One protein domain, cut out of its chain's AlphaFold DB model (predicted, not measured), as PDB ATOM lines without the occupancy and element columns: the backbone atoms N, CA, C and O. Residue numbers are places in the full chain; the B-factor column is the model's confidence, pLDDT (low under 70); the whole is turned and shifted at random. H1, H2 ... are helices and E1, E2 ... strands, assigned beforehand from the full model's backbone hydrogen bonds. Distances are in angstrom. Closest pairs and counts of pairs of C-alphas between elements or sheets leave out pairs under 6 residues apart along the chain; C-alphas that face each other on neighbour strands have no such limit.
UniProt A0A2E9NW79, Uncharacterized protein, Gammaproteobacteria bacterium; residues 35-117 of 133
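What this domain is: This is residues 35 to 117 of the 133 residues of an uncharacterized protein of Gammaproteobacteria bacterium (UniProt A0A2E9NW79). Picture a long, strongly twisted ribbon of sheet: its two long inner strands, E2 and E3, run on side by side past the shorter edge strands E1 and E4 toward the small helix H2 and a loop at the far end. H1 and H3 are on one face of this sheet, which gives two layers, a sheet and its helices. The printed part has 83 residues, with three named helices and four named strands in the order H1, E1, E2, H2, E3, E4, H3; the sheet runs E1, E2, E3, E4, antiparallel throughout, and the class is mixed, helices and strands. The outline is a rod of 50 by 25 by 18 A, only just compact and close to loose, with a radius of gyration of the C-alphas of 14.2 A.

How they stand to each other: Begin at H1, residues 35 to 42, and go on to E1, residues 47 to 50, E2, residues 55 to 65, E3, residues 79 to 89, and E4, residues 92 to 98. H1 is on the sheet at a height of 6.2 A, over none of its strands; its closest C-alphas to E4 are those of Ala 35 and Leu 92, 5.5 A. E1 and E2 form an antiparallel hairpin; look for N 49 and O 57, 2.8 A apart and within hydrogen-bond range. E2 and E3 are antiparallel neighbours, with N 58 and O 86 at 2.8 A and N 64 and O 80 at 2.8 A. After E2 comes H2, residues 66 to 70, which only grazes the sheet with residues 66 to 69. E3 and E4 form a second hairpin, with N 85 and O 97 at 2.9 A. H3, residues 107 to 114, is on the sheet over E3, at a height of 6.8 A, and runs across the strands at 78 degrees to E3 on the local plane; the closest C-alphas are those of Cys 82 and Cys 110, 5.1 A. H1 and H3 are close but not clearly touching, about perpendicular at 84 degrees, with Phe 42 and Leu 114 their closest C-alphas, 7.9 A. In H1, H2 and H3 every O i to N i+4 pair is within hydrogen-bond range.

Where its parts are: Find C-alpha 35 at (-25.502, -42.642, -37.452), where H1 begins. E2 starts at C-alpha 55, (-16.101, -35.019, -36.004), and runs 32.4 A; E3 runs 31.2 A back and E4 18.1 A. H3 ends at C-alpha 114, (-33.458, -47.544, -26.104), and spans 10.2 A.

The domain as a whole: The C-alphas of Pro 53 and Tyr 74 are the two farthest apart, 50.0 A. The printed part has no cut, and no link is long. Confidence is low, under 70, in residues 64 to 80, 104 to 105 and 116 to 117.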
ATOM      1  N   ALA A  35     -24.716 -43.520 -38.315       93.50
ATOM      2  CA  ALA A  35     -25.502 -42.642 -37.452       93.50
ATOM      3  C   ALA A  35     -26.939 -42.422 -37.957       93.50
ATOM      4  O   ALA A  35     -27.874 -42.371 -37.155       93.50
ATOM      5  N   ASP A  36     -27.165 -42.402 -39.276       92.94
ATOM      6  CA  ASP A  36     -28.515 -42.285 -39.837       92.94
ATOM      7  C   ASP A  36     -29.392 -43.473 -39.451       92.94
ATOM      8  O   ASP A  36     -30.595 -43.313 -39.266       92.94
ATOM      9  N   THR A  37     -28.815 -44.661 -39.248       91.44
ATOM     10  CA  THR A  37     -29.582 -45.827 -38.780       91.44
ATOM     11  C   THR A  37     -30.121 -45.597 -37.371       91.44
ATOM     12  O   THR A  37     -31.273 -45.932 -37.087       91.44
ATOM     13  N   PHE A  38     -29.319 -44.985 -36.497       89.81
ATOM     14  CA  PHE A  38     -29.752 -44.608 -35.156       89.81
ATOM     15  C   PHE A  38     -30.864 -43.555 -35.221       89.81
ATOM     16  O   PHE A  38     -31.934 -43.751 -34.644       89.81
ATOM     17  N   PHE A  39     -30.660 -42.476 -35.980       87.94
ATOM     18  CA  PHE A  39     -31.629 -41.380 -36.060       87.94
ATOM     19  C   PHE A  39     -32.921 -41.752 -36.794       87.94
ATOM     20  O   PHE A  39     -33.986 -41.231 -36.473       87.94
ATOM     21  N   ASN A  40     -32.865 -42.673 -37.755       86.19
ATOM     22  CA  ASN A  40     -34.064 -43.207 -38.398       86.19
ATOM     23  C   ASN A  40     -34.868 -44.087 -37.435       86.19
ATOM     24  O   ASN A  40     -36.095 -44.103 -37.501       86.19
ATOM     25  N   ARG A  41     -34.193 -44.795 -36.520       83.81
ATOM     26  CA  ARG A  41     -34.848 -45.653 -35.528       83.81
ATOM     27  C   ARG A  41     -35.430 -44.870 -34.353       83.81
ATOM     28  O   ARG A  41     -36.542 -45.167 -33.926       83.81
ATOM     29  N   PHE A  42     -34.676 -43.917 -33.814       84.19
ATOM     30  CA  PHE A  42     -34.997 -43.254 -32.545       84.19
ATOM     31  C   PHE A  42     -35.391 -41.780 -32.692       84.19
ATOM     32  O   PHE A  42     -35.785 -41.149 -31.714       84.19
ATOM     33  N   GLY A  43     -35.334 -41.231 -33.905       84.06
ATOM     34  CA  GLY A  43     -35.666 -39.842 -34.195       84.06
ATOM     35  C   GLY A  43     -34.435 -38.970 -34.426       84.06
ATOM     36  O   GLY A  43     -33.311 -39.309 -34.051       84.06
ATOM     37  N   LYS A  44     -34.665 -37.828 -35.078       87.06
ATOM     38  CA  LYS A  44     -33.615 -36.883 -35.468       87.06
ATOM     39  C   LYS A  44     -32.962 -36.216 -34.245       87.06
ATOM     40  O   LYS A  44     -33.609 -36.074 -33.207       87.06
ATOM     41  N   PRO A  45     -31.688 -35.800 -34.359       88.69
ATOM     42  CA  PRO A  45     -31.012 -35.051 -33.305       88.69
ATOM     43  C   PRO A  45     -31.708 -33.707 -33.061       88.69
ATOM     44  O   PRO A  45     -32.282 -33.114 -33.975       88.69
ATOM     45  N   LYS A  46     -31.636 -33.217 -31.822       88.00
ATOM     46  CA  LYS A  46     -32.182 -31.913 -31.430       88.00
ATOM     47  C   LYS A  46     -31.279 -30.774 -31.892       88.00
ATOM     48  O   LYS A  46     -31.770 -29.743 -32.339       88.00
ATOM     49  N   SER A  47     -29.968 -30.952 -31.764       87.88
ATOM     50  CA  SER A  47     -28.975 -30.014 -32.278       87.88
ATOM     51  C   SER A  47     -27.696 -30.740 -32.680       87.88
ATOM     52  O   SER A  47     -27.488 -31.912 -32.356       87.88
ATOM     53  N   VAL A  48     -26.860 -30.032 -33.431       89.50
ATOM     54  CA  VAL A  48     -25.609 -30.537 -33.991       89.50
ATOM     55  C   VAL A  48     -24.512 -29.549 -33.637       89.50
ATOM     56  O   VAL A  48     -24.651 -28.358 -33.913       89.50
ATOM     57  N   GLU A  49     -23.434 -30.042 -33.048       86.88
ATOM     58  CA  GLU A  49     -22.234 -29.279 -32.739       86.88
ATOM     59  C   GLU A  49     -21.069 -29.871 -33.534       86.88
ATOM     60  O   GLU A  49     -20.733 -31.048 -33.401       86.88
ATOM     61  N   LYS A  50     -20.486 -29.073 -34.431       79.56
ATOM     62  CA  LYS A  50     -19.307 -29.486 -35.199       79.56
ATOM     63  C   LYS A  50     -18.065 -29.148 -34.385       79.56
ATOM     64  O   LYS A  50     -17.852 -27.970 -34.109       79.56
ATOM     65  N   GLN A  51     -17.271 -30.157 -34.031       77.38
ATOM     66  CA  GLN A  51     -16.009 -29.949 -33.316       77.38
ATOM     67  C   GLN A  51     -14.836 -29.828 -34.294       77.38
ATOM     68  O   GLN A  51     -14.089 -28.855 -34.248       77.38
ATOM     69  N   GLU A  52     -14.717 -30.774 -35.225       78.00
ATOM     70  CA  GLU A  52     -13.629 -30.847 -36.207       78.00
ATOM     71  C   GLU A  52     -14.191 -31.144 -37.612       78.00
ATOM     72  O   GLU A  52     -15.377 -31.462 -37.730       78.00
ATOM     73  N   PRO A  53     -13.393 -31.054 -38.700       76.56
ATOM     74  CA  PRO A  53     -13.888 -31.263 -40.064       76.56
ATOM     75  C   PRO A  53     -14.646 -32.583 -40.258       76.56
ATOM     76  O   PRO A  53     -15.625 -32.609 -41.004       76.56
ATOM     77  N   ASN A  54     -14.228 -33.631 -39.540       83.56
ATOM     78  CA  ASN A  54     -14.797 -34.973 -39.646       83.56
ATOM     79  C   ASN A  54     -15.514 -35.435 -38.371       83.56
ATOM     80  O   ASN A  54     -16.149 -36.480 -38.413       83.56
ATOM     81  N   LEU A  55     -15.464 -34.666 -37.274       87.69
ATOM     82  CA  LEU A  55     -16.101 -35.019 -36.004       87.69
ATOM     83  C   LEU A  55     -17.307 -34.122 -35.728       87.69
ATOM     84  O   LEU A  55     -17.199 -32.898 -35.582       87.69
ATOM     85  N   VAL A  56     -18.463 -34.761 -35.599       92.50
ATOM     86  CA  VAL A  56     -19.729 -34.104 -35.291       92.50
ATOM     87  C   VAL A  56     -20.315 -34.704 -34.024       92.50
ATOM     88  O   VAL A  56     -20.567 -35.905 -33.962       92.50
ATOM     89  N   THR A  57     -20.593 -33.858 -33.037       93.44
ATOM     90  CA  THR A  57     -21.339 -34.245 -31.842       93.44
ATOM     91  C   THR A  57     -22.808 -33.900 -32.045       93.44
ATOM     92  O   THR A  57     -23.202 -32.743 -32.206       93.44
ATOM     93  N   TYR A  58     -23.653 -34.921 -32.029       92.00
ATOM     94  CA  TYR A  58     -25.097 -34.766 -32.064       92.00
ATOM     95  C   TYR A  58     -25.652 -34.759 -30.647       92.00
ATOM     96  O   TYR A  58     -25.451 -35.703 -29.884       92.00
ATOM     97  N   ASN A  59     -26.426 -33.727 -30.329       91.12
ATOM     98  CA  ASN A  59     -27.230 -33.691 -29.118       91.12
ATOM     99  C   ASN A  59     -28.607 -34.266 -29.445       91.12
ATOM    100  O   ASN A  59     -29.382 -33.683 -30.213       91.12
ATOM    101  N   TRP A  60     -28.924 -35.418 -28.870       90.19
ATOM    102  CA  TRP A  60     -30.177 -36.123 -29.107       90.19
ATOM    103  C   TRP A  60     -31.045 -36.134 -27.851       90.19
ATOM    104  O   TRP A  60     -30.541 -36.305 -26.744       90.19
ATOM    105  N   VAL A  61     -32.358 -35.955 -28.027       85.88
ATOM    106  CA  VAL A  61     -33.339 -36.025 -26.939       85.88
ATOM    107  C   VAL A  61     -34.428 -37.021 -27.310       85.88
ATOM    108  O   VAL A  61     -35.236 -36.757 -28.197       85.88
ATOM    109  N   GLY A  62     -34.471 -38.147 -26.606       81.12
ATOM    110  CA  GLY A  62     -35.563 -39.108 -26.682       81.12
ATOM    111  C   GLY A  62     -36.630 -38.792 -25.654       81.12
ATOM    112  O   GLY A  62     -36.297 -38.526 -24.502       81.12
ATOM    113  N   THR A  63     -37.902 -38.863 -26.038       74.12
ATOM    114  CA  THR A  63     -39.031 -38.727 -25.109       74.12
ATOM    115  C   THR A  63     -39.935 -39.953 -25.155       74.12
ATOM    116  O   THR A  63     -40.310 -40.395 -26.241       74.12
ATOM    117  N   GLY A  64     -40.332 -40.469 -23.995       65.62
ATOM    118  CA  GLY A  64     -41.303 -41.554 -23.841       65.62
ATOM    119  C   GLY A  64     -42.512 -41.108 -23.019       65.62
ATOM    120  O   GLY A  64     -42.400 -40.268 -22.128       65.62
ATOM    121  N   VAL A  65     -43.688 -41.671 -23.299       58.84
ATOM    122  CA  VAL A  65     -44.894 -41.428 -22.491       58.84
ATOM    123  C   VAL A  65     -44.972 -42.521 -21.430       58.84
ATOM    124  O   VAL A  65     -45.237 -43.671 -21.762       58.84
ATOM    125  N   SER A  66     -44.777 -42.177 -20.159       51.41
ATOM    126  CA  SER A  66     -44.860 -43.127 -19.032       51.41
ATOM    127  C   SER A  66     -46.178 -43.902 -18.969       51.41
ATOM    128  O   SER A  66     -46.153 -45.096 -18.707       51.41
ATOM    129  N   ALA A  67     -47.320 -43.288 -19.300       48.53
ATOM    130  CA  ALA A  67     -48.609 -43.992 -19.362       48.53
ATOM    131  C   ALA A  67     -48.643 -45.110 -20.426       48.53
ATOM    132  O   ALA A  67     -49.350 -46.101 -20.263       48.53
ATOM    133  N   LYS A  68     -47.848 -44.989 -21.502       49.94
ATOM    134  CA  LYS A  68     -47.691 -46.049 -22.515       49.94
ATOM    135  C   LYS A  68     -46.783 -47.191 -22.049       49.94
ATOM    136  O   LYS A  68     -46.822 -48.252 -22.656       49.94
ATOM    137  N   ILE A  69     -45.973 -46.966 -21.016       50.19
ATOM    138  CA  ILE A  69     -44.960 -47.913 -20.525       50.19
ATOM    139  C   ILE A  69     -45.428 -48.605 -19.234       50.19
ATOM    140  O   ILE A  69     -45.191 -49.796 -19.069       50.19
ATOM    141  N   TYR A  70     -46.158 -47.904 -18.360       51.78
ATOM    142  CA  TYR A  70     -46.593 -48.408 -17.049       51.78
ATOM    143  C   TYR A  70     -48.122 -48.527 -16.881       51.78
ATOM    144  O   TYR A  70     -48.590 -48.959 -15.830       51.78
ATOM    145  N   GLY A  71     -48.915 -48.169 -17.900       47.69
ATOM    146  CA  GLY A  71     -50.382 -48.165 -17.835       47.69
ATOM    147  C   GLY A  71     -50.982 -46.888 -17.230       47.69
ATOM    148  O   GLY A  71     -50.275 -46.002 -16.748       47.69
ATOM    149  N   ASN A  72     -52.315 -46.772 -17.292       45.66
ATOM    150  CA  ASN A  72     -53.075 -45.597 -16.844       45.66
ATOM    151  C   ASN A  72     -53.145 -45.512 -15.305       45.66
ATOM    152  O   ASN A  72     -54.177 -45.802 -14.704       45.66
ATOM    153  N   GLY A  73     -52.050 -45.116 -14.659       47.91
ATOM    154  CA  GLY A  73     -52.072 -44.649 -13.272       47.91
ATOM    155  C   GLY A  73     -52.576 -43.204 -13.180       47.91
ATOM    156  O   GLY A  73     -52.220 -42.364 -14.007       47.91
ATOM    157  N   TYR A  74     -53.409 -42.906 -12.178       40.94
ATOM    158  CA  TYR A  74     -53.846 -41.544 -11.859       40.94
ATOM    159  C   TYR A  74     -52.653 -40.700 -11.388       40.94
ATOM    160  O   TYR A  74     -52.096 -40.950 -10.324       40.94
ATOM    161  N   GLY A  75     -52.297 -39.680 -12.166       44.28
ATOM    162  CA  GLY A  75     -51.271 -38.697 -11.817       44.28
ATOM    163  C   GLY A  75     -50.279 -38.515 -12.957       44.28
ATOM    164  O   GLY A  75     -49.552 -39.443 -13.281       44.28
ATOM    165  N   HIS A  76     -50.324 -37.331 -13.581       41.28
ATOM    166  CA  HIS A  76     -49.436 -36.811 -14.630       41.28
ATOM    167  C   HIS A  76     -48.340 -37.772 -15.082       41.28
ATOM    168  O   HIS A  76     -47.333 -37.919 -14.394       41.28
ATOM    169  N   GLY A  77     -48.521 -38.387 -16.254       47.84
ATOM    170  CA  GLY A  77     -47.499 -39.251 -16.823       47.84
ATOM    171  C   GLY A  77     -46.172 -38.491 -16.896       47.84
ATOM    172  O   GLY A  77     -46.096 -37.543 -17.681       47.84
ATOM    173  N   PRO A  78     -45.133 -38.849 -16.111       52.19
ATOM    174  CA  PRO A  78     -43.831 -38.231 -16.278       52.19
ATOM    175  C   PRO A  78     -43.403 -38.473 -17.721       52.19
ATOM    176  O   PRO A  78     -43.341 -39.622 -18.168       52.19
ATOM    177  N   SER A  79     -43.172 -37.407 -18.479       57.47
ATOM    178  CA  SER A  79     -42.467 -37.522 -19.747       57.47
ATOM    179  C   SER A  79     -41.115 -38.146 -19.421       57.47
ATOM    180  O   SER A  79     -40.300 -37.542 -18.722       57.47
ATOM    181  N   LEU A  80     -40.897 -39.387 -19.853       65.19
ATOM    182  CA  LEU A  80     -39.562 -39.958 -19.817       65.19
ATOM    183  C   LEU A  80     -38.745 -39.160 -20.811       65.19
ATOM    184  O   LEU A  80     -39.217 -38.904 -21.919       65.19
ATOM    185  N   TYR A  81     -37.545 -38.762 -20.428       75.50
ATOM    186  CA  TYR A  81     -36.658 -38.085 -21.344       75.50
ATOM    187  C   TYR A  81     -35.235 -38.608 -21.171       75.50
ATOM    188  O   TYR A  81     -34.836 -39.015 -20.081       75.50
ATOM    189  N   CYS A  82     -34.515 -38.667 -22.281       83.88
ATOM    190  CA  CYS A  82     -33.161 -39.181 -22.378       83.88
ATOM    191  C   CYS A  82     -32.354 -38.217 -23.234       83.88
ATOM    192  O   CYS A  82     -32.729 -37.993 -24.383       83.88
ATOM    193  N   VAL A  83     -31.280 -37.645 -22.693       88.75
ATOM    194  CA  VAL A  83     -30.399 -36.753 -23.455       88.75
ATOM    195  C   VAL A  83     -29.060 -37.438 -23.655       88.75
ATOM    196  O   VAL A  83     -28.408 -37.842 -22.689       88.75
ATOM    197  N   LEU A  84     -28.673 -37.570 -24.918       91.00
ATOM    198  CA  LEU A  84     -27.441 -38.221 -25.334       91.00
ATOM    199  C   LEU A  84     -26.568 -37.248 -26.116       91.00
ATOM    200  O   LEU A  84     -27.071 -36.462 -26.919       91.00
ATOM    201  N   GLU A  85     -25.265 -37.382 -25.917       93.12
ATOM    202  CA  GLU A  85     -24.247 -36.880 -26.832       93.12
ATOM    203  C   GLU A  85     -23.756 -38.067 -27.664       93.12
ATOM    204  O   GLU A  85     -23.381 -39.109 -27.114       93.12
ATOM    205  N   ILE A  86     -23.815 -37.925 -28.985       94.81
ATOM    206  CA  ILE A  86     -23.423 -38.958 -29.941       94.81
ATOM    207  C   ILE A  86     -22.318 -38.380 -30.812       94.81
ATOM    208  O   ILE A  86     -22.578 -37.500 -31.633       94.81
ATOM    209  N   ASP A  87     -21.103 -38.881 -30.629       95.44
ATOM    210  CA  ASP A  87     -19.959 -38.488 -31.441       95.44
ATOM    211  C   ASP A  87     -19.924 -39.346 -32.701       95.44
ATOM    212  O   ASP A  87     -20.008 -40.577 -32.641       95.44
ATOM    213  N   VAL A  88     -19.844 -38.679 -33.848       96.06
ATOM    214  CA  VAL A  88     -19.884 -39.300 -35.168       96.06
ATOM    215  C   VAL A  88     -18.698 -38.823 -35.983       96.06
ATOM    216  O   VAL A  88     -18.529 -37.618 -36.182       96.06
ATOM    217  N   SER A  89     -17.944 -39.784 -36.503       95.06
ATOM    218  CA  SER A  89     -16.817 -39.565 -37.401       95.06
ATOM    219  C   SER A  89     -17.069 -40.270 -38.724       95.06
ATOM    220  O   SER A  89     -17.476 -41.433 -38.744       95.06
ATOM    221  N   ASP A  90     -16.940 -39.540 -39.832       93.25
ATOM    222  CA  ASP A  90     -17.198 -40.048 -41.188       93.25
ATOM    223  C   ASP A  90     -18.569 -40.755 -41.342       93.25
ATOM    224  O   ASP A  90     -18.738 -41.723 -42.085       93.25
ATOM    225  N   GLY A  91     -19.584 -40.275 -40.611       91.69
ATOM    226  CA  GLY A  91     -20.943 -40.837 -40.610       91.69
ATOM    227  C   GLY A  91     -21.137 -42.086 -39.737       91.69
ATOM    228  O   GLY A  91     -22.251 -42.617 -39.667       91.69
ATOM    229  N   LEU A  92     -20.093 -42.542 -39.043       96.38
ATOM    230  CA  LEU A  92     -20.113 -43.678 -38.125       96.38
ATOM    231  C   LEU A  92     -20.109 -43.210 -36.670       96.38
ATOM    232  O   LEU A  92     -19.397 -42.283 -36.303       96.38
ATOM    233  N   ILE A  93     -20.905 -43.866 -35.829       96.56
ATOM    234  CA  ILE A  93     -20.953 -43.593 -34.393       96.56
ATOM    235  C   ILE A  93     -19.638 -44.050 -33.759       96.56
ATOM    236  O   ILE A  93     -19.330 -45.240 -33.774       96.56
ATOM    237  N   GLU A  94     -18.894 -43.128 -33.159       95.62
ATOM    238  CA  GLU A  94     -17.718 -43.454 -32.351       95.62
ATOM    239  C   GLU A  94     -18.122 -43.759 -30.913       95.62
ATOM    240  O   GLU A  94     -17.696 -44.754 -30.327       95.62
ATOM    241  N   SER A  95     -18.979 -42.911 -30.342       94.50
ATOM    242  CA  SER A  95     -19.440 -43.078 -28.972       94.50
ATOM    243  C   SER A  95     -20.842 -42.524 -28.757       94.50
ATOM    244  O   SER A  95     -21.292 -41.597 -29.429       94.50
ATOM    245  N   ILE A  96     -21.537 -43.115 -27.786       94.00
ATOM    246  CA  ILE A  96     -22.792 -42.606 -27.241       94.00
ATOM    247  C   ILE A  96     -22.594 -42.473 -25.740       94.00
ATOM    248  O   ILE A  96     -22.165 -43.422 -25.078       94.00
ATOM    249  N   ARG A  97     -22.932 -41.310 -25.193       91.00
ATOM    250  CA  ARG A  97     -22.904 -41.070 -23.753       91.00
ATOM    251  C   ARG A  97     -24.131 -40.300 -23.298       91.00
ATOM    252  O   ARG A  97     -24.728 -39.539 -24.053       91.00
ATOM    253  N   MET A  98     -24.481 -40.489 -22.031       89.19
ATOM    254  CA  MET A  98     -25.433 -39.613 -21.351       89.19
ATOM    255  C   MET A  98     -24.863 -38.197 -21.311       89.19
ATOM    256  O   MET A  98     -23.702 -38.026 -20.930       89.19
ATOM    257  N   ALA A  99     -25.671 -37.198 -21.662       84.81
ATOM    258  CA  ALA A  99     -25.267 -35.808 -21.498       84.81
ATOM    259  C   ALA A  99     -24.930 -35.525 -20.026       84.81
ATOM    260  O   ALA A  99     -25.580 -36.051 -19.112       84.81
ATOM    261  N   ARG A 100     -23.922 -34.676 -19.784       77.50
ATOM    262  CA  ARG A 100     -23.409 -34.406 -18.424       77.50
ATOM    263  C   ARG A 100     -24.497 -33.954 -17.447       77.50
ATOM    264  O   ARG A 100     -24.415 -34.265 -16.264       77.50
ATOM    265  N   THR A 101     -25.508 -33.242 -17.940       72.94
ATOM    266  CA  THR A 101     -26.614 -32.707 -17.136       72.94
ATOM    267  C   THR A 101     -27.622 -33.767 -16.694       72.94
ATOM    268  O   THR A 101     -28.336 -33.543 -15.721       72.94
ATOM    269  N   GLU A 102     -27.674 -34.924 -17.360       76.12
ATOM    270  CA  GLU A 102     -28.660 -35.975 -17.068       76.12
ATOM    271  C   GLU A 102     -28.129 -37.111 -16.187       76.12
ATOM    272  O   GLU A 102     -28.916 -37.786 -15.533       76.12
ATOM    273  N   GLY A 103     -26.812 -37.323 -16.127       70.56
ATOM    274  CA  GLY A 103     -26.167 -38.216 -15.155       70.56
ATOM    275  C   GLY A 103     -26.735 -39.647 -15.047       70.56
ATOM    276  O   GLY A 103     -27.344 -40.193 -15.969       70.56
ATOM    277  N   GLU A 104     -26.493 -40.298 -13.903       68.25
ATOM    278  CA  GLU A 104     -26.932 -41.684 -13.657       68.25
ATOM    279  C   GLU A 104     -28.438 -41.823 -13.414       68.25
ATOM    280  O   GLU A 104     -29.019 -42.864 -13.719       68.25
ATOM    281  N   TRP A 105     -29.092 -40.777 -12.909       68.19
ATOM    282  CA  TRP A 105     -30.497 -40.825 -12.504       68.19
ATOM    283  C   TRP A 105     -31.460 -40.987 -13.693       68.19
ATOM    284  O   TRP A 105     -32.545 -41.544 -13.526       68.19
ATOM    285  N   ASN A 106     -31.047 -40.587 -14.903       76.00
ATOM    286  CA  ASN A 106     -31.807 -40.804 -16.137       76.00
ATOM    287  C   ASN A 106     -31.460 -42.102 -16.879       76.00
ATOM    288  O   ASN A 106     -32.138 -42.439 -17.853       76.00
ATOM    289  N   ARG A 107     -30.477 -42.887 -16.407       80.00
ATOM    290  CA  ARG A 107     -30.152 -44.191 -17.010       80.00
ATOM    291  C   ARG A 107     -31.372 -45.123 -17.071       80.00
ATOM    292  O   ARG A 107     -31.640 -45.634 -18.148       80.00
ATOM    293  N   PRO A 108     -32.193 -45.309 -16.022       76.75
ATOM    294  CA  PRO A 108     -33.388 -46.157 -16.133       76.75
ATOM    295  C   PRO A 108     -34.323 -45.750 -17.274       76.75
ATOM    296  O   PRO A 108     -34.732 -46.591 -18.070       76.75
ATOM    297  N   ARG A 109     -34.555 -44.447 -17.444       78.31
ATOM    298  CA  ARG A 109     -35.434 -43.911 -18.491       78.31
ATOM    299  C   ARG A 109     -34.844 -44.069 -19.889       78.31
ATOM    300  O   ARG A 109     -35.551 -44.415 -20.830       78.31
ATOM    301  N   CYS A 110     -33.539 -43.854 -20.034       81.62
ATOM    302  CA  CYS A 110     -32.840 -44.117 -21.289       81.62
ATOM    303  C   CYS A 110     -32.861 -45.602 -21.655       81.62
ATOM    304  O   CYS A 110     -33.018 -45.932 -22.827       81.62
ATOM    305  N   ALA A 111     -32.756 -46.499 -20.671       79.88
ATOM    306  CA  ALA A 111     -32.819 -47.934 -20.906       79.88
ATOM    307  C   ALA A 111     -34.213 -48.309 -21.412       79.88
ATOM    308  O   ALA A 111     -34.339 -49.061 -22.367       79.88
ATOM    309  N   GLU A 112     -35.268 -47.727 -20.852       76.25
ATOM    310  CA  GLU A 112     -36.633 -47.940 -21.335       76.25
ATOM    311  C   GLU A 112     -36.848 -47.417 -22.760       76.25
ATOM    312  O   GLU A 112     -37.480 -48.087 -23.572       76.25
ATOM    313  N   ILE A 113     -36.280 -46.263 -23.111       79.19
ATOM    314  CA  ILE A 113     -36.416 -45.699 -24.461       79.19
ATOM    315  C   ILE A 113     -35.615 -46.509 -25.495       79.19
ATOM    316  O   ILE A 113     -36.105 -46.769 -26.594       79.19
ATOM    317  N   LEU A 114     -34.389 -46.918 -25.158       81.31
ATOM    318  CA  LEU A 114     -33.458 -47.544 -26.104       81.31
ATOM    319  C   LEU A 114     -33.565 -49.076 -26.139       81.31
ATOM    320  O   LEU A 114     -33.407 -49.666 -27.207       81.31
ATOM    321  N   ASN A 115     -33.883 -49.705 -25.002       75.62
ATOM    322  CA  ASN A 115     -34.027 -51.161 -24.839       75.62
ATOM    323  C   ASN A 115     -35.481 -51.603 -24.625       75.62
ATOM    324  O   ASN A 115     -35.865 -52.691 -25.046       75.62
ATOM    325  N   GLY A 116     -36.312 -50.765 -24.002       60.31
ATOM    326  CA  GLY A 116     -37.714 -51.063 -23.681       60.31
ATOM    327  C   GLY A 116     -38.700 -50.932 -24.847       60.31
ATOM    328  O   GLY A 116     -39.868 -51.271 -24.689       60.31
ATOM    329  N   GLY A 117     -38.244 -50.558 -26.047       51.06
ATOM    330  CA  GLY A 117     -39.011 -50.724 -27.291       51.06
ATOM    331  C   GLY A 117     -39.136 -52.181 -27.777       51.06
ATOM    332  O   GLY A 117     -39.699 -52.417 -28.843       51.06
TER     333      GLY A 117